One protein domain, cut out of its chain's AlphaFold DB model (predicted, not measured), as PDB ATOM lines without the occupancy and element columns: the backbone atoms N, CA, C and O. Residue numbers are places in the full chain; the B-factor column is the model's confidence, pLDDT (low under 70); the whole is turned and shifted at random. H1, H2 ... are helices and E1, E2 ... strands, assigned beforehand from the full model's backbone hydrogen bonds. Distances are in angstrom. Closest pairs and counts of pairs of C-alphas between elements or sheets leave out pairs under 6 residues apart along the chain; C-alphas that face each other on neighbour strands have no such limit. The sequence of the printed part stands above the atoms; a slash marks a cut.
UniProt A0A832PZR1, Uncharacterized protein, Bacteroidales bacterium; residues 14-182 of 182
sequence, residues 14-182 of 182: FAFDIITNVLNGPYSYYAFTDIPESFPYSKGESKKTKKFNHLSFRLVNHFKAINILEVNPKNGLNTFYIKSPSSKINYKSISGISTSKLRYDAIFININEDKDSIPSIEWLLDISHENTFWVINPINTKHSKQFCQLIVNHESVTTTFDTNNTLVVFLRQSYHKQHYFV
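Overview. This is residues 14 to 182 of the 182 residues of an uncharacterized protein of Bacteroidales bacterium (UniProt A0A832PZR1). A twisted sheet of seven strands is the core, with H1, H4 and H5 over one face and H7 over the other, in three layers. H2 and H3 lie off the sheet, beyond H4 and H5, at one end of the longest axis. The printed part has 169 residues, with seven named helices and seven named strands in the order H1 H2 H3 H4 E1 H5 E2 E3 H6 E4 H7 E5 E6 E7, of mixed class. The mixed sheet runs E2 E1 E3 E4 E6 E5 E7. The whole is compact, with a radius of gyration of the C-alphas of 15.1 A and spans of 43 by 35 by 33 A.

Arrangement. H1, residues 14 to 23, touches residues 55 to 62 alone of H4, residues 47 to 63, at a steep tilt of 47 degrees; the closest C-alphas, of Val 22 and Arg 58, are 5.7 A apart. H2, residues 31 to 38, and H3, residues 40 to 44, only just touch, only at the corner, with 3 pairs of C-alphas within 8 A. H4 touches H5, residues 77 to 83, at a shallow tilt of 13 degrees, the closest C-alphas being those of Phe 57 and Tyr 81, 5.0 A. E1, residues 67 to 71, is parallel to E2, residues 90 to 94 (N 70 and O 92, 2.9 A), and to E3, residues 106 to 110 (N 71 and O 108, 2.8 A). E3 is parallel to E4, residues 133 to 137, with N 109 and O 135 at 2.8 A. H6, residues 121 to 126, is not on the sheet. H7, residues 142 to 153, has a height over the sheet of 9.8 A, on the opposite face to H4 at 9.1 A. E5, residues 159 to 163, and E6, residues 166 to 170, form a hairpin, with N 161 and O 168 at 2.8 A; E6 is antiparallel to E4, with N 134 and O 169 at 2.9 A. E7, residues 178 to 181, is parallel to E5, with N 162 and O 180 at 2.8 A. E1, H5, E2 and E3, H6, E4 are strand-helix-strand units, two parallel neighbour strands with a helix between, with right-handed crossovers; E4, H7, E5 is a split one, with E6 between its strands, also right-handed. Every O i to N i+4 pair is within hydrogen-bond range in H4, H6 and H7, but 5 of 6 in H1, 3 of 4 in H2, 2 of 3 in H5 and 0 of 1 in H3, where 2 of 2 O i to N i+3 pairs are.

Along the chain. H1 begins at C-alpha 14, (194.929, 217.383, 198.540). H4 measures 24.3 A from first to last C-alpha and H7 16.7 A. E7 ends at C-alpha 181, (197.454, 202.585, 199.907).

Size, cuts and confidence. The two farthest C-alphas, of Pro 40 and Ser 174, are 43.8 A apart. The printed part has no cut; the link E2 to E3 is long, with 11 residues. The mean pLDDT of the printed part is 90.9; residues 40, 43, 97, 99, 113 and 115 are under 70.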
ATOM      1  N   PHE A  14     193.834 217.531 197.583       92.56
ATOM      2  CA  PHE A  14     194.929 217.383 198.540       92.56
ATOM      3  C   PHE A  14     195.608 216.012 198.436       92.56
ATOM      4  O   PHE A  14     196.831 215.917 198.348       92.56
ATOM      5  N   ALA A  15     194.824 214.930 198.401       93.25
ATOM      6  CA  ALA A  15     195.397 213.594 198.294       93.25
ATOM      7  C   ALA A  15     196.030 213.340 196.922       93.25
ATOM      8  O   ALA A  15     197.077 212.696 196.842       93.25
ATOM      9  N   PHE A  16     195.421 213.853 195.852       92.88
ATOM     10  CA  PHE A  16     195.974 213.758 194.505       92.88
ATOM     11  C   PHE A  16     197.331 214.463 194.411       92.88
ATOM     12  O   PHE A  16     198.293 213.873 193.917       92.88
ATOM     13  N   ASP A  17     197.426 215.684 194.935       94.19
ATOM     14  CA  ASP A  17     198.658 216.471 194.973       94.19
ATOM     15  C   ASP A  17     199.768 215.760 195.762       94.19
ATOM     16  O   ASP A  17     200.859 215.545 195.234       94.19
ATOM     17  N   ILE A  18     199.478 215.249 196.964       94.88
ATOM     18  CA  ILE A  18     200.458 214.467 197.736       94.88
ATOM     19  C   ILE A  18     200.934 213.243 196.953       94.88
ATOM     20  O   ILE A  18     202.139 213.000 196.844       94.88
ATOM     21  N   ILE A  19     200.013 212.456 196.395       93.69
ATOM     22  CA  ILE A  19     200.367 211.223 195.683       93.69
ATOM     23  C   ILE A  19     201.249 211.528 194.471       93.69
ATOM     24  O   ILE A  19     202.218 210.806 194.224       93.69
ATOM     25  N   THR A  20     200.932 212.574 193.716       91.81
ATOM     26  CA  THR A  20     201.604 212.878 192.447       91.81
ATOM     27  C   THR A  20     202.887 213.676 192.637       91.81
ATOM     28  O   THR A  20     203.917 213.301 192.079       91.81
ATOM     29  N   ASN A  21     202.867 214.713 193.471       92.19
ATOM     30  CA  ASN A  21     203.965 215.669 193.606       92.19
ATOM     31  C   ASN A  21     204.915 215.354 194.767       92.19
ATOM     32  O   ASN A  21     206.080 215.754 194.724       92.19
ATOM     33  N   VAL A  22     204.473 214.592 195.777       94.94
ATOM     34  CA  VAL A  22     205.287 214.274 196.966       94.94
ATOM     35  C   VAL A  22     205.679 212.800 197.030       94.94
ATOM     36  O   VAL A  22     206.864 212.483 197.150       94.94
ATOM     37  N   LEU A  23     204.731 211.866 196.929       93.00
ATOM     38  CA  LEU A  23     205.025 210.432 197.040       93.00
ATOM     39  C   LEU A  23     205.690 209.903 195.765       93.00
ATOM     40  O   LEU A  23     206.744 209.265 195.836       93.00
ATOM     41  N   ASN A  24     205.123 210.242 194.604       88.31
ATOM     42  CA  ASN A  24     205.641 209.869 193.286       88.31
ATOM     43  C   ASN A  24     206.297 211.034 192.533       88.31
ATOM     44  O   ASN A  24     206.490 210.932 191.323       88.31
ATOM     45  N   GLY A  25     206.647 212.114 193.242       84.62
ATOM     46  CA  GLY A  25     207.228 213.313 192.644       84.62
ATOM     47  C   GLY A  25     208.411 212.974 191.722       84.62
ATOM     48  O   GLY A  25     209.362 212.339 192.195       84.62
ATOM     49  N   PRO A  26     208.377 213.376 190.436       79.00
ATOM     50  CA  PRO A  26     209.400 213.011 189.452       79.00
ATOM     51  C   PRO A  26     210.676 213.853 189.582       79.00
ATOM     52  O   PRO A  26     211.694 213.534 188.973       79.00
ATOM     53  N   TYR A  27     210.615 214.937 190.355       87.00
ATOM     54  CA  TYR A  27     211.683 215.919 190.457       87.00
ATOM     55  C   TYR A  27     212.873 215.388 191.261       87.00
ATOM     56  O   TYR A  27     212.716 214.849 192.364       87.00
ATOM     57  N   SER A  28     214.069 215.592 190.709       90.81
ATOM     58  CA  SER A  28     215.323 215.475 191.448       90.81
ATOM     59  C   SER A  28     215.639 216.806 192.130       90.81
ATOM     60  O   SER A  28     215.354 217.867 191.576       90.81
ATOM     61  N   TYR A  29     216.234 216.752 193.318       95.00
ATOM     62  CA  TYR A  29     216.651 217.922 194.092       95.00
ATOM     63  C   TYR A  29     218.152 217.843 194.373       95.00
ATOM     64  O   TYR A  29     218.693 216.742 194.451       95.00
ATOM     65  N   TYR A  30     218.804 218.991 194.585       95.62
ATOM     66  CA  TYR A  30     220.240 219.074 194.913       95.62
ATOM     67  C   TYR A  30     220.622 218.166 196.094       95.62
ATOM     68  O   TYR A  30     221.616 217.457 196.056       95.62
ATOM     69  N   ALA A  31     219.763 218.063 197.113       94.12
ATOM     70  CA  ALA A  31     220.010 217.195 198.263       94.12
ATOM     71  C   ALA A  31     220.171 215.706 197.888       94.12
ATOM     72  O   ALA A  31     220.795 214.951 198.629       94.12
ATOM     73  N   PHE A  32     219.622 215.264 196.751       93.50
ATOM     74  CA  PHE A  32     219.700 213.869 196.300       93.50
ATOM     75  C   PHE A  32     221.036 213.540 195.626       93.50
ATOM     76  O   PHE A  32     221.348 212.361 195.456       93.50
ATOM     77  N   THR A  33     221.815 214.558 195.254       91.44
ATOM     78  CA  THR A  33     223.174 214.440 194.703       91.44
ATOM     79  C   THR A  33     224.218 214.821 195.746       91.44
ATOM     80  O   THR A  33     225.117 214.035 196.043       91.44
ATOM     81  N   ASP A  34     224.031 215.966 196.396       92.88
ATOM     82  CA  ASP A  34     225.057 216.604 197.220       92.88
ATOM     83  C   ASP A  34     225.279 215.858 198.541       92.88
ATOM     84  O   ASP A  34     226.416 215.706 198.993       92.88
ATOM     85  N   ILE A  35     224.202 215.349 199.164       92.00
ATOM     86  CA  ILE A  35     224.312 214.565 200.404       92.00
ATOM     87  C   ILE A  35     225.070 213.256 200.120       92.00
ATOM     88  O   ILE A  35     226.025 212.972 200.848       92.00
ATOM     89  N   PRO A  36     224.742 212.474 199.068       90.50
ATOM     90  CA  PRO A  36     225.529 211.289 198.744       90.50
ATOM     91  C   PRO A  36     226.997 211.505 198.395       90.50
ATOM     92  O   PRO A  36     227.826 210.628 198.659       90.50
ATOM     93  N   GLU A  37     227.328 212.644 197.799       88.06
ATOM     94  CA  GLU A  37     228.707 213.009 197.479       88.06
ATOM     95  C   GLU A  37     229.492 213.434 198.721       88.06
ATOM     96  O   GLU A  37     230.616 212.974 198.917       88.06
ATOM     97  N   SER A  38     228.869 214.225 199.597       87.38
ATOM     98  CA  SER A  38     229.491 214.738 200.825       87.38
ATOM     99  C   SER A  38     229.622 213.674 201.920       87.38
ATOM    100  O   SER A  38     230.519 213.745 202.757       87.38
ATOM    101  N   PHE A  39     228.741 212.669 201.922       80.62
ATOM    102  CA  PHE A  39     228.710 211.602 202.922       80.62
ATOM    103  C   PHE A  39     228.849 210.237 202.241       80.62
ATOM    104  O   PHE A  39     227.837 209.573 201.996       80.62
ATOM    105  N   PRO A  40     230.075 209.753 201.961       68.75
ATOM    106  CA  PRO A  40     230.293 208.534 201.179       68.75
ATOM    107  C   PRO A  40     229.648 207.281 201.792       68.75
ATOM    108  O   PRO A  40     229.258 206.378 201.053       68.75
ATOM    109  N   TYR A  41     229.433 207.250 203.115       70.44
ATOM    110  CA  TYR A  41     228.691 206.176 203.791       70.44
ATOM    111  C   TYR A  41     227.251 206.013 203.268       70.44
ATOM    112  O   TYR A  41     226.710 204.909 203.244       70.44
ATOM    113  N   SER A  42     226.637 207.085 202.764       73.38
ATOM    114  CA  SER A  42     225.289 207.029 202.189       73.38
ATOM    115  C   SER A  42     225.226 206.331 200.815       73.38
ATOM    116  O   SER A  42     224.158 205.890 200.376       73.38
ATOM    117  N   LYS A  43     226.364 206.153 200.122       69.62
ATOM    118  CA  LYS A  43     226.401 205.438 198.832       69.62
ATOM    119  C   LYS A  43     225.992 203.971 198.992       69.62
ATOM    120  O   LYS A  43     225.299 203.453 198.111       69.62
ATOM    121  N   GLY A  44     226.321 203.360 200.135       73.31
ATOM    122  CA  GLY A  44     225.991 201.975 200.493       73.31
ATOM    123  C   GLY A  44     224.555 201.744 200.979       73.31
ATOM    124  O   GLY A  44     224.203 200.620 201.335       73.31
ATOM    125  N   GLU A  45     223.704 202.772 201.008       80.31
ATOM    126  CA  GLU A  45     222.344 202.618 201.512       80.31
ATOM    127  C   GLU A  45     221.441 201.756 200.635       80.31
ATOM    128  O   GLU A  45     221.458 201.813 199.400       80.31
ATOM    129  N   SER A  46     220.530 201.046 201.304       83.69
ATOM    130  CA  SER A  46     219.466 200.318 200.629       83.69
ATOM    131  C   SER A  46     218.583 201.261 199.800       83.69
ATOM    132  O   SER A  46     218.305 202.403 200.179       83.69
ATOM    133  N   LYS A  47     218.029 200.745 198.696       84.88
ATOM    134  CA  LYS A  47     217.046 201.474 197.873       84.88
ATOM    135  C   LYS A  47     215.841 201.962 198.688       84.88
ATOM    136  O   LYS A  47     215.255 202.987 198.348       84.88
ATOM    137  N   LYS A  48     215.454 201.231 199.742       83.12
ATOM    138  CA  LYS A  48     214.356 201.621 200.640       83.12
ATOM    139  C   LYS A  48     214.731 202.857 201.458       83.12
ATOM    140  O   LYS A  48     213.950 203.799 201.494       83.12
ATOM    141  N   THR A  49     215.934 202.878 202.029       85.31
ATOM    142  CA  THR A  49     216.438 204.013 202.816       85.31
ATOM    143  C   THR A  49     216.560 205.268 201.959       85.31
ATOM    144  O   THR A  49     216.017 206.303 202.328       85.31
ATOM    145  N   LYS A  50     217.125 205.154 200.747       89.12
ATOM    146  CA  LYS A  50     217.198 206.276 199.795       89.12
ATOM    147  C   LYS A  50     215.815 206.853 199.474       89.12
ATOM    148  O   LYS A  50     215.617 208.061 199.517       89.12
ATOM    149  N   LYS A  51     214.824 205.990 199.210       91.75
ATOM    150  CA  LYS A  51     213.438 206.427 198.964       91.75
ATOM    151  C   LYS A  51     212.823 207.154 200.160       91.75
ATOM    152  O   LYS A  51     212.142 208.152 199.947       91.75
ATOM    153  N   PHE A  52     213.056 206.664 201.377       93.94
ATOM    154  CA  PHE A  52     212.578 207.307 202.601       93.94
ATOM    155  C   PHE A  52     213.222 208.685 202.798       93.94
ATOM    156  O   PHE A  52     212.509 209.670 202.945       93.94
ATOM    157  N   ASN A  53     214.547 208.774 202.678       94.81
ATOM    158  CA  ASN A  53     215.295 210.026 202.797       94.81
ATOM    159  C   ASN A  53     214.812 211.082 201.781       94.81
ATOM    160  O   ASN A  53     214.555 212.234 202.131       94.81
ATOM    161  N   HIS A  54     214.599 210.678 200.523       95.31
ATOM    162  CA  HIS A  54     214.058 211.570 199.492       95.31
ATOM    163  C   HIS A  54     212.617 211.997 199.799       95.31
ATOM    164  O   HIS A  54     212.248 213.145 199.556       95.31
ATOM    165  N   LEU A  55     211.791 211.090 200.331       96.69
ATOM    166  CA  LEU A  55     210.427 211.408 200.745       96.69
ATOM    167  C   LEU A  55     210.416 212.439 201.884       96.69
ATOM    168  O   LEU A  55     209.652 213.398 201.795       96.69
ATOM    169  N   SER A  56     211.282 212.291 202.892       97.62
ATOM    170  CA  SER A  56     211.437 213.260 203.985       97.62
ATOM    171  C   SER A  56     211.733 214.660 203.455       97.62
ATOM    172  O   SER A  56     211.025 215.606 203.799       97.62
ATOM    173  N   PHE A  57     212.708 214.784 202.544       97.88
ATOM    174  CA  PHE A  57     213.018 216.055 201.883       97.88
ATOM    175  C   PHE A  57     211.792 216.634 201.170       97.88
ATOM    176  O   PHE A  57     211.459 217.806 201.353       97.88
ATOM    177  N   ARG A  58     211.103 215.826 200.351       98.00
ATOM    178  CA  ARG A  58     209.959 216.302 199.559       98.00
ATOM    179  C   ARG A  58     208.810 216.760 200.441       98.00
ATOM    180  O   ARG A  58     208.235 217.797 200.139       98.00
ATOM    181  N   LEU A  59     208.503 216.041 201.519       98.06
ATOM    182  CA  LEU A  59     207.467 216.435 202.475       98.06
ATOM    183  C   LEU A  59     207.792 217.789 203.112       98.06
ATOM    184  O   LEU A  59     206.970 218.702 203.056       98.06
ATOM    185  N   VAL A  60     209.007 217.949 203.646       98.44
ATOM    186  CA  VAL A  60     209.436 219.206 204.278       98.44
ATOM    187  C   VAL A  60     209.438 220.359 203.274       98.44
ATOM    188  O   VAL A  60     208.892 221.424 203.557       98.44
ATOM    189  N   ASN A  61     209.993 220.146 202.077       97.88
ATOM    190  CA  ASN A  61     210.047 221.171 201.038       97.88
ATOM    191  C   ASN A  61     208.657 221.561 200.514       97.88
ATOM    192  O   ASN A  61     208.422 222.733 200.223       97.88
ATOM    193  N   HIS A  62     207.751 220.596 200.368       97.62
ATOM    194  CA  HIS A  62     206.413 220.827 199.834       97.62
ATOM    195  C   HIS A  62     205.538 221.587 200.837       97.62
ATOM    196  O   HIS A  62     204.957 222.608 200.484       97.62
ATOM    197  N   PHE A  63     205.516 221.154 202.101       97.25
ATOM    198  CA  PHE A  63     204.710 221.791 203.150       97.25
ATOM    199  C   PHE A  63     205.374 223.000 203.811       97.25
ATOM    200  O   PHE A  63     204.750 223.640 204.653       97.25
ATOM    201  N   LYS A  64     206.618 223.324 203.435       97.88
ATOM    202  CA  LYS A  64     207.405 224.424 204.017       97.88
ATOM    203  C   LYS A  64     207.502 224.324 205.544       97.88
ATOM    204  O   LYS A  64     207.433 225.335 206.233       97.88
ATOM    205  N   ALA A  65     207.665 223.102 206.055       98.12
ATOM    206  CA  ALA A  65     207.786 222.850 207.489       98.12
ATOM    207  C   ALA A  65     209.033 223.547 208.057       98.12
ATOM    208  O   ALA A  65     210.121 223.425 207.491       98.12
ATOM    209  N   ILE A  66     208.872 224.265 209.171       98.00
ATOM    210  CA  ILE A  66     209.932 225.043 209.817       98.00
ATOM    211  C   ILE A  66     210.315 224.420 211.155       98.00
ATOM    212  O   ILE A  66     211.495 224.177 211.388       98.00
ATOM    213  N   ASN A  67     209.347 224.134 212.024       97.94
ATOM    214  CA  ASN A  67     209.584 223.497 213.317       97.94
ATOM    215  C   ASN A  67     209.455 221.984 213.159       97.94
ATOM    216  O   ASN A  67     208.352 221.469 212.981       97.94
ATOM    217  N   ILE A  68     210.576 221.266 213.222       98.38
ATOM    218  CA  ILE A  68     210.617 219.831 212.922       98.38
ATOM    219  C   ILE A  68     211.197 219.058 214.101       98.38
ATOM    220  O   ILE A  68     212.279 219.386 214.594       98.38
ATOM    221  N   LEU A  69     210.497 218.001 214.510       97.06
ATOM    222  CA  LEU A  69     210.978 217.034 215.490       97.06
ATOM    223  C   LEU A  69     211.335 215.712 214.803       97.06
ATOM    224  O   LEU A  69     210.524 215.162 214.060       97.06
ATOM    225  N   GLU A  70     212.510 215.163 215.095       96.19
ATOM    226  CA  GLU A  70     212.868 213.783 214.748       96.19
ATOM    227  C   GLU A  70     213.068 212.939 216.012       96.19
ATOM    228  O   GLU A  70     213.965 213.172 216.824       96.19
ATOM    229  N   VAL A  71     212.216 211.936 216.177       93.62
ATOM    230  CA  VAL A  71     212.269 210.962 217.264       93.62
ATOM    231  C   VAL A  71     213.151 209.794 216.825       93.62
ATOM    232  O   VAL A  71     212.919 209.189 215.776       93.62
ATOM    233  N   ASN A  72     214.154 209.483 217.643       91.12
ATOM    234  CA  ASN A  72     215.160 208.436 217.463       91.12
ATOM    235  C   ASN A  72     215.959 208.574 216.147       91.12
ATOM    236  O   ASN A  72     215.876 207.698 215.281       91.12
ATOM    237  N   PRO A  73     216.741 209.654 215.949       90.19
ATOM    238  CA  PRO A  73     217.474 209.940 214.706       90.19
ATOM    239  C   PRO A  73     218.648 208.964 214.466       90.19
ATOM    240  O   PRO A  73     219.805 209.346 214.571       90.19
ATOM    241  N   LYS A  74     218.356 207.696 214.140       86.94
ATOM    242  CA  LYS A  74     219.276 206.547 213.973       86.94
ATOM    243  C   LYS A  74     220.766 206.901 213.819       86.94
ATOM    244  O   LYS A  74     221.468 207.060 214.805       86.94
ATOM    245  N   ASN A  75     221.253 206.985 212.584       86.19
ATOM    246  CA  ASN A  75     222.622 207.384 212.245       86.19
ATOM    247  C   ASN A  75     222.690 208.843 211.757       86.19
ATOM    248  O   ASN A  75     223.686 209.241 211.159       86.19
ATOM    249  N   GLY A  76     221.608 209.609 211.925       89.19
ATOM    250  CA  GLY A  76     221.504 210.999 211.481       89.19
ATOM    251  C   GLY A  76     221.441 211.228 209.966       89.19
ATOM    252  O   GLY A  76     221.397 212.380 209.548       89.19
ATOM    253  N   LEU A  77     221.419 210.201 209.101       91.94
ATOM    254  CA  LEU A  77     221.456 210.486 207.660       91.94
ATOM    255  C   LEU A  77     220.177 211.179 207.169       91.94
ATOM    256  O   LEU A  77     220.243 212.185 206.462       91.94
ATOM    257  N   ASN A  78     219.011 210.666 207.565       94.75
ATOM    258  CA  ASN A  78     217.720 211.266 207.223       94.75
ATOM    259  C   ASN A  78     217.616 212.725 207.714       94.75
ATOM    260  O   ASN A  78     217.006 213.560 207.049       94.75
ATOM    261  N   THR A  79     218.293 213.061 208.815       95.88
ATOM    262  CA  THR A  79     218.374 214.421 209.354       95.88
ATOM    263  C   THR A  79     218.923 215.426 208.336       95.88
ATOM    264  O   THR A  79     218.409 216.541 208.246       95.88
ATOM    265  N   PHE A  80     219.913 215.054 207.514       95.62
ATOM    266  CA  PHE A  80     220.430 215.944 206.462       95.62
ATOM    267  C   PHE A  80     219.376 216.238 205.386       95.62
ATOM    268  O   PHE A  80     219.240 217.376 204.930       95.62
ATOM    269  N   TYR A  81     218.572 215.240 205.019       97.12
ATOM    270  CA  TYR A  81     217.473 215.415 204.068       97.12
ATOM    271  C   TYR A  81     216.330 216.245 204.655       97.12
ATOM    272  O   TYR A  81     215.753 217.060 203.947       97.12
ATOM    273  N   ILE A  82     216.034 216.093 205.948       98.19
ATOM    274  CA  ILE A  82     215.035 216.911 206.650       98.19
ATOM    275  C   ILE A  82     215.456 218.383 206.696       98.19
ATOM    276  O   ILE A  82     214.623 219.256 206.486       98.19
ATOM    277  N   LYS A  83     216.732 218.673 206.980       97.88
ATOM    278  CA  LYS A  83     217.224 220.046 207.200       97.88
ATOM    279  C   LYS A  83     217.599 220.794 205.924       97.88
ATOM    280  O   LYS A  83     217.670 222.017 205.937       97.88
ATOM    281  N   SER A  84     217.884 220.080 204.840       97.31
ATOM    282  CA  SER A  84     218.370 220.708 203.610       97.31
ATOM    283  C   SER A  84     217.385 221.673 202.934       97.31
ATOM    284  O   SER A  84     217.894 222.678 202.443       97.31
ATOM    285  N   PRO A  85     216.043 221.483 202.921       97.62
ATOM    286  CA  PRO A  85     215.125 222.339 202.161       97.62
ATOM    287  C   PRO A  85     215.167 223.835 202.494       97.62
ATOM    288  O   PRO A  85     214.795 224.655 201.657       97.62
ATOM    289  N   SER A  86     215.560 224.216 203.715       97.50
ATOM    290  CA  SER A  86     215.656 225.622 204.111       97.50
ATOM    291  C   SER A  86     216.574 225.824 205.314       97.50
ATOM    292  O   SER A  86     216.487 225.103 206.304       97.50
ATOM    293  N   SER A  87     217.375 226.892 205.287       96.50
ATOM    294  CA  SER A  87     218.187 227.329 206.432       96.50
ATOM    295  C   SER A  87     217.362 227.847 207.617       96.50
ATOM    296  O   SER A  87     217.901 228.001 208.708       96.50
ATOM    297  N   LYS A  88     216.061 228.111 207.423       97.75
ATOM    298  CA  LYS A  88     215.143 228.568 208.479       97.75
ATOM    299  C   LYS A  88     214.633 227.437 209.373       97.75
ATOM    300  O   LYS A  88     213.965 227.723 210.360       97.75
ATOM    301  N   ILE A  89     214.893 226.177 209.017       98.31
ATOM    302  CA  ILE A  89     214.379 225.019 209.750       98.31
ATOM    303  C   ILE A  89     214.930 225.012 211.180       98.31
ATOM    304  O   ILE A  89     216.137 224.906 211.406       98.31
ATOM    305  N   ASN A  90     214.015 225.057 212.143       97.56
ATOM    306  CA  ASN A  90     214.265 224.808 213.551       97.56
ATOM    307  C   ASN A  90     214.094 223.309 213.825       97.56
ATOM    308  O   ASN A  90     212.989 222.810 214.051       97.56
ATOM    309  N   TYR A  91     215.207 222.583 213.744       97.38
ATOM    310  CA  TYR A  91     215.243 221.137 213.922       97.38
ATOM    311  C   TYR A  91     215.595 220.760 215.362       97.38
ATOM    312  O   TYR A  91     216.605 221.220 215.904       97.38
ATOM    313  N   LYS A  92     214.822 219.840 215.937       95.69
ATOM    314  CA  LYS A  92     215.123 219.182 217.209       95.69
ATOM    315  C   LYS A  92     215.076 217.668 217.038       95.69
ATOM    316  O   LYS A  92     214.226 217.145 216.324       95.69
ATOM    317  N   SER A  93     215.942 216.962 217.753       93.81
ATOM    318  CA  SER A  93     215.881 215.507 217.853       93.81
ATOM    319  C   SER A  93     215.841 215.033 219.293       93.81
ATOM    320  O   SER A  93     216.439 215.662 220.169       93.81
ATOM    321  N   ILE A  94     215.173 213.909 219.531       91.25
ATOM    322  CA  ILE A  94     215.107 213.262 220.845       91.25
ATOM    323  C   ILE A  94     215.318 211.755 220.704       91.25
ATOM    324  O   ILE A  94     214.870 211.159 219.728       91.25
ATOM    325  N   SER A  95     215.976 211.147 221.686       84.00
ATOM    326  CA  SER A  95     216.128 209.694 221.804       84.00
ATOM    327  C   SER A  95     215.313 209.239 223.014       84.00
ATOM    328  O   SER A  95     215.829 209.214 224.126       84.00
ATOM    329  N   GLY A  96     214.016 208.993 222.812       72.38
ATOM    330  CA  GLY A  96     213.044 208.705 223.878       72.38
ATOM    331  C   GLY A  96     211.946 209.765 224.038       72.38
ATOM    332  O   GLY A  96     211.946 210.797 223.366       72.38
ATOM    333  N   ILE A  97     210.985 209.487 224.923       66.94
ATOM    334  CA  ILE A  97     209.822 210.351 225.177       66.94
ATOM    335  C   ILE A  97     210.240 211.507 226.094       66.94
ATOM    336  O   ILE A  97     210.837 211.300 227.148       66.94
ATOM    337  N   SER A  98     209.924 212.739 225.695       71.19
ATOM    338  CA  SER A  98     210.265 213.956 226.439       71.19
ATOM    339  C   SER A  98     209.077 214.912 226.484       71.19
ATOM    340  O   SER A  98     208.274 214.970 225.551       71.19
ATOM    341  N   THR A  99     208.971 215.694 227.556       69.31
ATOM    342  CA  THR A  99     207.987 216.772 227.657       69.31
ATOM    343  C   THR A  99     208.434 217.951 226.788       69.31
ATOM    344  O   THR A  99     209.473 218.573 227.008       69.31
ATOM    345  N   SER A 100     207.653 218.265 225.754       70.25
ATOM    346  CA  SER A 100     207.886 219.415 224.876       70.25
ATOM    347  C   SER A 100     206.698 220.363 224.966       70.25
ATOM    348  O   SER A 100     205.562 219.947 224.789       70.25
ATOM    349  N   LYS A 101     206.969 221.648 225.214       77.94
ATOM    350  CA  LYS A 101     205.955 222.717 225.166       77.94
ATOM    351  C   LYS A 101     205.766 223.301 223.759       77.94
ATOM    352  O   LYS A 101     204.898 224.141 223.560       77.94
ATOM    353  N   LEU A 102     206.609 222.905 222.804       86.44
ATOM    354  CA  LEU A 102     206.555 223.375 221.421       86.44
ATOM    355  C   LEU A 102     205.702 222.436 220.570       86.44
ATOM    356  O   LEU A 102     205.796 221.216 220.729       86.44
ATOM    357  N   ARG A 103     204.933 223.030 219.651       94.94
ATOM    358  CA  ARG A 103     204.218 222.327 218.583       94.94
ATOM    359  C   ARG A 103     205.051 222.328 217.303       94.94
ATOM    360  O   ARG A 103     205.746 223.307 217.033       94.94
ATOM    361  N   TYR A 104     204.976 221.248 216.533       97.38
ATOM    362  CA  TYR A 104     205.817 221.036 215.351       97.38
ATOM    363  C   TYR A 104     204.990 220.947 214.070       97.38
ATOM    364  O   TYR A 104     203.916 220.354 214.064       97.38
ATOM    365  N   ASP A 105     205.536 221.462 212.969       98.25
ATOM    366  CA  ASP A 105     204.949 221.351 211.628       98.25
ATOM    367  C   ASP A 105     205.111 219.927 211.070       98.25
ATOM    368  O   ASP A 105     204.269 219.431 210.320       98.25
ATOM    369  N   ALA A 106     206.205 219.257 211.445       98.50
ATOM    370  CA  ALA A 106     206.529 217.904 211.016       98.50
ATOM    371  C   ALA A 106     207.137 217.088 212.160       98.50
ATOM    372  O   ALA A 106     208.029 217.563 212.868       98.50
ATOM    373  N   ILE A 107     206.692 215.839 212.304       97.69
ATOM    374  CA  ILE A 107     207.228 214.898 213.293       97.69
ATOM    375  C   ILE A 107     207.652 213.615 212.578       97.69
ATOM    376  O   ILE A 107     206.826 212.870 212.051       97.69
ATOM    377  N   PHE A 108     208.954 213.346 212.563       97.44
ATOM    378  CA  PHE A 108     209.539 212.131 212.005       97.44
ATOM    379  C   PHE A 108     209.771 211.120 213.120       97.44
ATOM    380  O   PHE A 108     210.450 211.416 214.098       97.44
ATOM    381  N   ILE A 109     209.210 209.923 212.980       95.06
ATOM    382  CA  ILE A 109     209.233 208.881 214.005       95.06
ATOM    383  C   ILE A 109     209.976 207.682 213.441       95.06
ATOM    384  O   ILE A 109     209.446 206.924 212.623       95.06
ATOM    385  N   ASN A 110     211.214 207.513 213.899       92.06
ATOM    386  CA  ASN A 110     212.022 206.358 213.559       92.06
ATOM    387  C   ASN A 110     211.751 205.231 214.563       92.06
ATOM    388  O   ASN A 110     212.350 205.181 215.638       92.06
ATOM    389  N   ILE A 111     210.849 204.315 214.211       86.94
ATOM    390  CA  ILE A 111     210.556 203.146 215.046       86.94
ATOM    391  C   ILE A 111     211.785 202.222 215.042       86.94
ATOM    392  O   ILE A 111     212.376 201.934 213.990       86.94
ATOM    393  N   ASN A 112     212.216 201.790 216.223       77.69
ATOM    394  CA  ASN A 112     213.232 200.751 216.371       77.69
ATOM    395  C   ASN A 112     212.543 199.413 216.726       77.69
ATOM    396  O   ASN A 112     211.318 199.311 216.706       77.69
ATOM    397  N   GLU A 113     213.310 198.351 216.963       69.62
ATOM    398  CA  GLU A 113     212.723 197.045 217.304       69.62
ATOM    399  C   GLU A 113     212.148 196.996 218.724       69.62
ATOM    400  O   GLU A 113     211.312 196.141 219.019       69.62
ATOM    401  N   ASP A 114     212.551 197.936 219.575       70.94
ATOM    402  CA  ASP A 114     212.104 198.040 220.949       70.94
ATOM    403  C   ASP A 114     210.717 198.694 221.020       70.94
ATOM    404  O   ASP A 114     210.478 199.793 220.502       70.94
ATOM    405  N   LYS A 115     209.785 198.006 221.679       69.50
ATOM    406  CA  LYS A 115     208.411 198.473 221.876       69.50
ATOM    407  C   LYS A 115     208.373 199.773 222.680       69.50
ATOM    408  O   LYS A 115     207.505 200.604 222.416       69.50
ATOM    409  N   ASP A 116     209.325 199.971 223.587       73.44
ATOM    410  CA  ASP A 116     209.373 201.138 224.472       73.44
ATOM    411  C   ASP A 116     209.779 202.424 223.725       73.44
ATOM    412  O   ASP A 116     209.649 203.531 224.244       73.44
ATOM    413  N   SER A 117     210.206 202.300 222.462       74.56
ATOM    414  CA  SER A 117     210.514 203.437 221.588       74.56
ATOM    415  C   SER A 117     209.298 204.057 220.896       74.56
ATOM    416  O   SER A 117     209.431 205.118 220.276       74.56
ATOM    417  N   ILE A 118     208.137 203.392 220.943       87.06
ATOM    418  CA  ILE A 118     206.934 203.818 220.226       87.06
ATOM    419  C   ILE A 118     206.223 204.901 221.052       87.06
ATOM    420  O   ILE A 118     205.754 204.610 222.153       87.06
ATOM    421  N   PRO A 119     206.107 206.144 220.546       90.62
ATOM    422  CA  PRO A 119     205.405 207.206 221.262       90.62
ATOM    423  C   PRO A 119     203.899 206.926 221.348       90.62
ATOM    424  O   PRO A 119     203.327 206.297 220.456       90.62
ATOM    425  N   SER A 120     203.237 207.438 222.389       92.19
ATOM    426  CA  SER A 120     201.771 207.409 222.456       92.19
ATOM    427  C   SER A 120     201.150 208.389 221.456       92.19
ATOM    428  O   SER A 120     201.776 209.376 221.054       92.19
ATOM    429  N   ILE A 121     199.909 208.123 221.040       95.06
ATOM    430  CA  ILE A 121     199.189 209.005 220.111       95.06
ATOM    431  C   ILE A 121     198.875 210.336 220.802       95.06
ATOM    432  O   ILE A 121     199.014 211.387 220.187       95.06
ATOM    433  N   GLU A 122     198.542 210.304 222.089       94.00
ATOM    434  CA  GLU A 122     198.226 211.477 222.908       94.00
ATOM    435  C   GLU A 122     199.420 212.430 222.974       94.00
ATOM    436  O   GLU A 122     199.273 213.623 222.724       94.00
ATOM    437  N   TRP A 123     200.627 211.897 223.193       92.69
ATOM    438  CA  TRP A 123     201.839 212.711 223.193       92.69
ATOM    439  C   TRP A 123     202.086 213.353 221.829       92.69
ATOM    440  O   TRP A 123     202.421 214.534 221.766       92.69
ATOM    441  N   LEU A 124     201.892 212.606 220.734       94.94
ATOM    442  CA  LEU A 124     202.021 213.156 219.383       94.94
ATOM    443  C   LEU A 124     201.004 214.271 219.130       94.94
ATOM    444  O   LEU A 124     201.361 215.281 218.526       94.94
ATOM    445  N   LEU A 125     199.763 214.109 219.587       95.25
ATOM    446  CA  LEU A 125     198.713 215.118 219.455       95.25
ATOM    447  C   LEU A 125     199.027 216.380 220.268       95.25
ATOM    448  O   LEU A 125     198.879 217.477 219.731       95.25
ATOM    449  N   ASP A 126     199.535 216.245 221.494       94.00
ATOM    450  CA  ASP A 126     199.892 217.378 222.363       94.00
ATOM    451  C   ASP A 126     200.945 218.300 221.730       94.00
ATOM    452  O   ASP A 126     200.895 219.527 221.881       94.00
ATOM    453  N   ILE A 127     201.884 217.718 220.979       94.75
ATOM    454  CA  ILE A 127     202.951 218.452 220.280       94.75
ATOM    455  C   ILE A 127     202.616 218.758 218.815       94.75
ATOM    456  O   ILE A 127     203.475 219.231 218.065       94.75
ATOM    457  N   SER A 128     201.381 218.499 218.392       96.25
ATOM    458  CA  SER A 128     200.894 218.789 217.047       96.25
ATOM    459  C   SER A 128     199.938 219.984 217.031       96.25
ATOM    460  O   SER A 128     199.386 220.416 218.043       96.25
ATOM    461  N   HIS A 129     199.734 220.535 215.844       95.00
ATOM    462  CA  HIS A 129     198.658 221.454 215.494       95.00
ATOM    463  C   HIS A 129     197.918 220.925 214.253       95.00
ATOM    464  O   HIS A 129     198.288 219.905 213.674       95.00
ATOM    465  N   GLU A 130     196.868 221.623 213.817       93.19
ATOM    466  CA  GLU A 130     195.976 221.182 212.728       93.19
ATOM    467  C   GLU A 130     196.676 220.848 211.395       93.19
ATOM    468  O   GLU A 130     196.184 220.027 210.623       93.19
ATOM    469  N   ASN A 131     197.830 221.467 211.124       94.00
ATOM    470  CA  ASN A 131     198.574 221.317 209.873       94.00
ATOM    471  C   ASN A 131     199.807 220.418 210.022       94.00
ATOM    472  O   ASN A 131     200.515 220.213 209.036       94.00
ATOM    473  N   THR A 132     200.041 219.866 211.217       97.31
ATOM    474  CA  THR A 132     201.137 218.933 211.459       97.31
ATOM    475  C   THR A 132     200.953 217.671 210.630       97.31
ATOM    476  O   THR A 132     199.845 217.129 210.513       97.31
ATOM    477  N   PHE A 133     202.064 217.171 210.098       98.12
ATOM    478  CA  PHE A 133     202.132 215.826 209.551       98.12
ATOM    479  C   PHE A 133     203.131 214.957 210.311       98.12
ATOM    480  O   PHE A 133     204.177 215.423 210.772       98.12
ATOM    481  N   TRP A 134     202.812 213.671 210.426       98.44
ATOM    482  CA  TRP A 134     203.711 212.671 210.994       98.44
ATOM    483  C   TRP A 134     204.242 211.761 209.896       98.44
ATOM    484  O   TRP A 134     203.530 211.437 208.944       98.44
ATOM    485  N   VAL A 135     205.487 211.321 210.043       98.06
ATOM    486  CA  VAL A 135     206.126 210.362 209.139       98.06
ATOM    487  C   VAL A 135     206.692 209.221 209.963       98.06
ATOM    488  O   VAL A 135     207.646 209.407 210.715       98.06
ATOM    489  N   ILE A 136     206.113 208.034 209.821       96.38
ATOM    490  CA  ILE A 136     206.456 206.861 210.629       96.38
ATOM    491  C   ILE A 136     207.208 205.855 209.769       96.38
ATOM    492  O   ILE A 136     206.684 205.385 208.757       96.38
ATOM    493  N   ASN A 137     208.426 205.505 210.176       94.31
ATOM    494  CA  ASN A 137     209.294 204.583 209.449       94.31
ATOM    495  C   ASN A 137     210.247 203.846 210.409       94.31
ATOM    496  O   ASN A 137     210.762 204.461 211.332       94.31
ATOM    497  N   PRO A 138     210.581 202.566 210.196       92.62
ATOM    498  CA  PRO A 138     209.993 201.633 209.252       92.62
ATOM    499  C   PRO A 138     208.703 201.007 209.799       92.62
ATOM    500  O   PRO A 138     208.504 200.902 211.007       92.62
ATOM    501  N   ILE A 139     207.846 200.533 208.895       91.44
ATOM    502  CA  ILE A 139     206.620 199.790 209.227       91.44
ATOM    503  C   ILE A 139     206.773 198.336 208.775       91.44
ATOM    504  O   ILE A 139     206.085 197.839 207.880       91.44
ATOM    505  N   ASN A 140     207.728 197.642 209.383       89.19
ATOM    506  CA  ASN A 140     208.111 196.276 209.021       89.19
ATOM    507  C   ASN A 140     207.945 195.264 210.161       89.19
ATOM    508  O   ASN A 140     207.909 194.068 209.874       89.19
ATOM    509  N   THR A 141     207.773 195.702 211.409       89.62
ATOM    510  CA  THR A 141     207.581 194.818 212.567       89.62
ATOM    511  C   THR A 141     206.101 194.680 212.932       89.62
ATOM    512  O   THR A 141     205.235 195.416 212.452       89.62
ATOM    513  N   LYS A 142     205.782 193.708 213.797       90.25
ATOM    514  CA  LYS A 142     204.426 193.547 214.344       90.25
ATOM    515  C   LYS A 142     203.998 194.792 215.128       90.25
ATOM    516  O   LYS A 142     202.894 195.285 214.916       90.25
ATOM    517  N   HIS A 143     204.883 195.321 215.972       89.88
ATOM    518  CA  HIS A 143     204.602 196.481 216.816       89.88
ATOM    519  C   HIS A 143     204.409 197.761 216.001       89.88
ATOM    520  O   HIS A 143     203.414 198.456 216.205       89.88
ATOM    521  N   SER A 144     205.263 198.023 215.003       91.69
ATOM    522  CA  SER A 144     205.105 199.197 214.133       91.69
ATOM    523  C   SER A 144     203.783 199.155 213.359       91.69
ATOM    524  O   SER A 144     203.105 200.170 213.230       91.69
ATOM    525  N   LYS A 145     203.380 197.972 212.868       92.50
ATOM    526  CA  LYS A 145     202.110 197.789 212.146       92.50
ATOM    527  C   LYS A 145     200.897 197.972 213.055       92.50
ATOM    528  O   LYS A 145     199.939 198.621 212.652       92.50
ATOM    529  N   GLN A 146     200.946 197.435 214.276       93.25
ATOM    530  CA  GLN A 146     199.889 197.632 215.273       93.25
ATOM    531  C   GLN A 146     199.725 199.114 215.625       93.25
ATOM    532  O   GLN A 146     198.607 199.618 215.609       93.25
ATOM    533  N   PHE A 147     200.828 199.824 215.863       94.25
ATOM    534  CA  PHE A 147     200.801 201.259 216.134       94.25
ATOM    535  C   PHE A 147     200.200 202.062 214.971       94.25
ATOM    536  O   PHE A 147     199.312 202.886 215.173       94.25
ATOM    537  N   CYS A 148     200.603 201.757 213.735       95.31
ATOM    538  CA  CYS A 148     200.038 202.388 212.543       95.31
ATOM    539  C   CYS A 148     198.530 202.134 212.407       95.31
ATOM    540  O   CYS A 148     197.789 203.049 212.056       95.31
ATOM    541  N   GLN A 149     198.054 200.930 212.736       95.75
ATOM    542  CA  GLN A 149     196.623 200.618 212.725       95.75
ATOM    543  C   GLN A 149     195.841 201.445 213.755       95.75
ATOM    544  O   GLN A 149     194.737 201.899 213.453       95.75
ATOM    545  N   LEU A 150     196.406 201.658 214.949       96.62
ATOM    546  CA  LEU A 150     195.809 202.527 215.969       96.62
ATOM    547  C   LEU A 150     195.713 203.971 215.467       96.62
ATOM    548  O   LEU A 150     194.643 204.567 215.548       96.62
ATOM    549  N   ILE A 151     196.781 204.496 214.862       97.00
ATOM    550  CA  ILE A 151     196.801 205.849 214.287       97.00
ATOM    551  C   ILE A 151     195.759 206.003 213.181       97.00
ATOM    552  O   ILE A 151     194.962 206.934 213.217       97.00
ATOM    553  N   VAL A 152     195.721 205.084 212.212       96.75
ATOM    554  CA  VAL A 152     194.755 205.140 211.101       96.75
ATOM    555  C   VAL A 152     193.316 205.140 211.627       96.75
ATOM    556  O   VAL A 152     192.459 205.819 211.066       96.75
ATOM    557  N   ASN A 153     193.039 204.447 212.732       95.88
ATOM    558  CA  ASN A 153     191.707 204.382 213.332       95.88
ATOM    559  C   ASN A 153     191.395 205.533 214.304       95.88
ATOM    560  O   ASN A 153     190.217 205.783 214.546       95.88
ATOM    561  N   HIS A 154     192.388 206.299 214.761       96.31
ATOM    562  CA  HIS A 154     192.208 207.383 215.733       96.31
ATOM    563  C   HIS A 154     191.338 208.536 215.201       96.31
ATOM    564  O   HIS A 154     191.478 208.943 214.048       96.31
ATOM    565  N   GLU A 155     190.443 209.087 216.022       92.75
ATOM    566  CA  GLU A 155     189.451 210.093 215.597       92.75
ATOM    567  C   GLU A 155     190.073 211.401 215.086       92.75
ATOM    568  O   GLU A 155     189.610 211.954 214.092       92.75
ATOM    569  N   SER A 156     191.177 211.851 215.689       92.75
ATOM    570  CA  SER A 156     191.880 213.080 215.288       92.75
ATOM    571  C   SER A 156     192.666 212.950 213.976       92.75
ATOM    572  O   SER A 156     193.175 213.943 213.456       92.75
ATOM    573  N   VAL A 157     192.805 211.733 213.445       93.75
ATOM    574  CA  VAL A 157     193.549 211.461 212.212       93.75
ATOM    575  C   VAL A 157     192.597 211.507 211.029       93.75
ATOM    576  O   VAL A 157     191.629 210.746 210.957       93.75
ATOM    577  N   THR A 158     192.908 212.379 210.073       93.06
ATOM    578  CA  THR A 158     192.060 212.609 208.903       93.06
ATOM    579  C   THR A 158     192.579 211.847 207.701       93.06
ATOM    580  O   THR A 158     191.956 210.892 207.255       93.06
ATOM    581  N   THR A 159     193.751 212.198 207.185       95.56
ATOM    582  CA  THR A 159     194.283 211.580 205.972       95.56
ATOM    583  C   THR A 159     195.564 210.827 206.269       95.56
ATOM    584  O   THR A 159     196.465 211.345 206.924       95.56
ATOM    585  N   THR A 160     195.670 209.605 205.754       97.06
ATOM    586  CA  THR A 160     196.881 208.790 205.871       97.06
ATOM    587  C   THR A 160     197.271 208.175 204.535       97.06
ATOM    588  O   THR A 160     196.410 207.781 203.748       97.06
ATOM    589  N   PHE A 161     198.575 208.074 204.290       96.75
ATOM    590  CA  PHE A 161     199.151 207.420 203.118       96.75
ATOM    591  C   PHE A 161     200.093 206.318 203.586       96.75
ATOM    592  O   PHE A 161     201.191 206.600 204.068       96.75
ATOM    593  N   ASP A 162     199.651 205.070 203.462       94.94
ATOM    594  CA  ASP A 162     200.501 203.898 203.641       94.94
ATOM    595  C   ASP A 162     201.266 203.674 202.341       94.94
ATOM    596  O   ASP A 162     200.714 203.293 201.303       94.94
ATOM    597  N   THR A 163     202.551 203.983 202.409       89.56
ATOM    598  CA  THR A 163     203.518 203.682 201.365       89.56
ATOM    599  C   THR A 163     204.343 202.486 201.816       89.56
ATOM    600  O   THR A 163     204.520 202.253 203.009       89.56
ATOM    601  N   ASN A 164     204.910 201.732 200.874       81.81
ATOM    602  CA  ASN A 164     205.732 200.560 201.189       81.81
ATOM    603  C   ASN A 164     206.826 200.861 202.245       81.81
ATOM    604  O   ASN A 164     207.908 201.327 201.879       81.81
ATOM    605  N   ASN A 165     206.550 200.501 203.512       90.38
ATOM    606  CA  ASN A 165     207.365 200.682 204.724       90.38
ATOM    607  C   ASN A 165     207.287 202.051 205.445       90.38
ATOM    608  O   ASN A 165     208.040 202.256 206.399       90.38
ATOM    609  N   THR A 166     206.411 202.976 205.047       95.69
ATOM    610  CA  THR A 166     206.283 204.306 205.673       95.69
ATOM    611  C   THR A 166     204.835 204.798 205.654       95.69
ATOM    612  O   THR A 166     204.189 204.759 204.610       95.69
ATOM    613  N   LEU A 167     204.350 205.316 206.781       97.62
ATOM    614  CA  LEU A 167     203.017 205.911 206.916       97.62
ATOM    615  C   LEU A 167     203.182 207.416 207.081       97.62
ATOM    616  O   LEU A 167     203.867 207.870 207.999       97.62
ATOM    617  N   VAL A 168     202.544 208.176 206.197       98.12
ATOM    618  CA  VAL A 168     202.421 209.631 206.319       98.12
ATOM    619  C   VAL A 168     201.027 209.948 206.846       98.12
ATOM    620  O   VAL A 168     200.042 209.436 206.315       98.12
ATOM    621  N   VAL A 169     200.938 210.766 207.890       98.25
ATOM    622  CA  VAL A 169     199.706 211.039 208.647       98.25
ATOM    623  C   VAL A 169     199.451 212.538 208.681       98.25
ATOM    624  O   VAL A 169     200.381 213.299 208.920       98.25
ATOM    625  N   PHE A 170     198.202 212.957 208.490       97.06
ATOM    626  CA  PHE A 170     197.771 214.353 208.566       97.06
ATOM    627  C   PHE A 170     196.593 214.518 209.537       97.06
ATOM    628  O   PHE A 170     195.676 213.691 209.571       97.06
ATOM    629  N   LEU A 171     196.593 215.627 210.286       93.38
ATOM    630  CA  LEU A 171     195.602 215.946 211.331       93.38
ATOM    631  C   LEU A 171     194.579 217.021 210.919       93.38
ATOM    632  O   LEU A 171     193.872 217.574 211.759       93.38
ATOM    633  N   ARG A 172     194.487 217.333 209.622       87.06
ATOM    634  CA  ARG A 172     193.663 218.435 209.106       87.06
ATOM    635  C   ARG A 172     192.165 218.129 209.215       87.06
ATOM    636  O   ARG A 172     191.583 217.570 208.288       87.06
ATOM    637  N   GLN A 173     191.541 218.529 210.322       78.31
ATOM    638  CA  GLN A 173     190.142 218.221 210.666       78.31
ATOM    639  C   GLN A 173     189.106 218.656 209.615       78.31
ATOM    640  O   GLN A 173     188.026 218.079 209.548       78.31
ATOM    641  N   SER A 174     189.434 219.625 208.755       78.81
ATOM    642  CA  SER A 174     188.572 220.058 207.647       78.81
ATOM    643  C   SER A 174     188.392 219.006 206.540       78.81
ATOM    644  O   SER A 174     187.556 219.194 205.658       78.81
ATOM    645  N   TYR A 175     189.187 217.932 206.529       79.12
ATOM    646  CA  TYR A 175     189.117 216.870 205.526       79.12
ATOM    647  C   TYR A 175     188.416 215.627 206.068       79.12
ATOM    648  O   TYR A 175     188.613 215.221 207.212       79.12
ATOM    649  N   HIS A 176     187.654 214.958 205.202       84.25
ATOM    650  CA  HIS A 176     187.086 213.654 205.523       84.25
ATOM    651  C   HIS A 176     188.178 212.622 205.790       84.25
ATOM    652  O   HIS A 176     189.203 212.580 205.103       84.25
ATOM    653  N   LYS A 177     187.906 211.739 206.753       92.12
ATOM    654  CA  LYS A 177     188.819 210.663 207.100       92.12
ATOM    655  C   LYS A 177     189.025 209.709 205.922       92.12
ATOM    656  O   LYS A 177     188.057 209.158 205.401       92.12
ATOM    657  N   GLN A 178     190.270 209.519 205.495       93.69
ATOM    658  CA  GLN A 178     190.656 208.685 204.357       93.69
ATOM    659  C   GLN A 178     192.010 208.004 204.596       93.69
ATOM    660  O   GLN A 178     192.952 208.593 205.129       93.69
ATOM    661  N   HIS A 179     192.117 206.753 204.150       94.69
ATOM    662  CA  HIS A 179     193.349 205.970 204.198       94.69
ATOM    663  C   HIS A 179     193.698 205.467 202.797       94.69
ATOM    664  O   HIS A 179     192.931 204.716 202.189       94.69
ATOM    665  N   TYR A 180     194.849 205.893 202.283       93.56
ATOM    666  CA  TYR A 180     195.317 205.586 200.936       93.56
ATOM    667  C   TYR A 180     196.465 204.579 200.973       93.56
ATOM    668  O   TYR A 180     197.455 204.787 201.669       93.56
ATOM    669  N   PHE A 181     196.361 203.528 200.158       91.12
ATOM    670  CA  PHE A 181     197.454 202.585 199.907       91.12
ATOM    671  C   PHE A 181     198.142 202.940 198.584       91.12
ATOM    672  O   PHE A 181     197.524 202.817 197.514       91.12
ATOM    673  N   VAL A 182     199.407 203.364 198.649       86.19
ATOM    674  CA  VAL A 182     200.178 203.919 197.516       86.19
ATOM    675  C   VAL A 182     201.354 203.015 197.140       86.19
ATOM    676  O   VAL A 182     202.218 202.715 197.994       86.19
TER     677      VAL A 182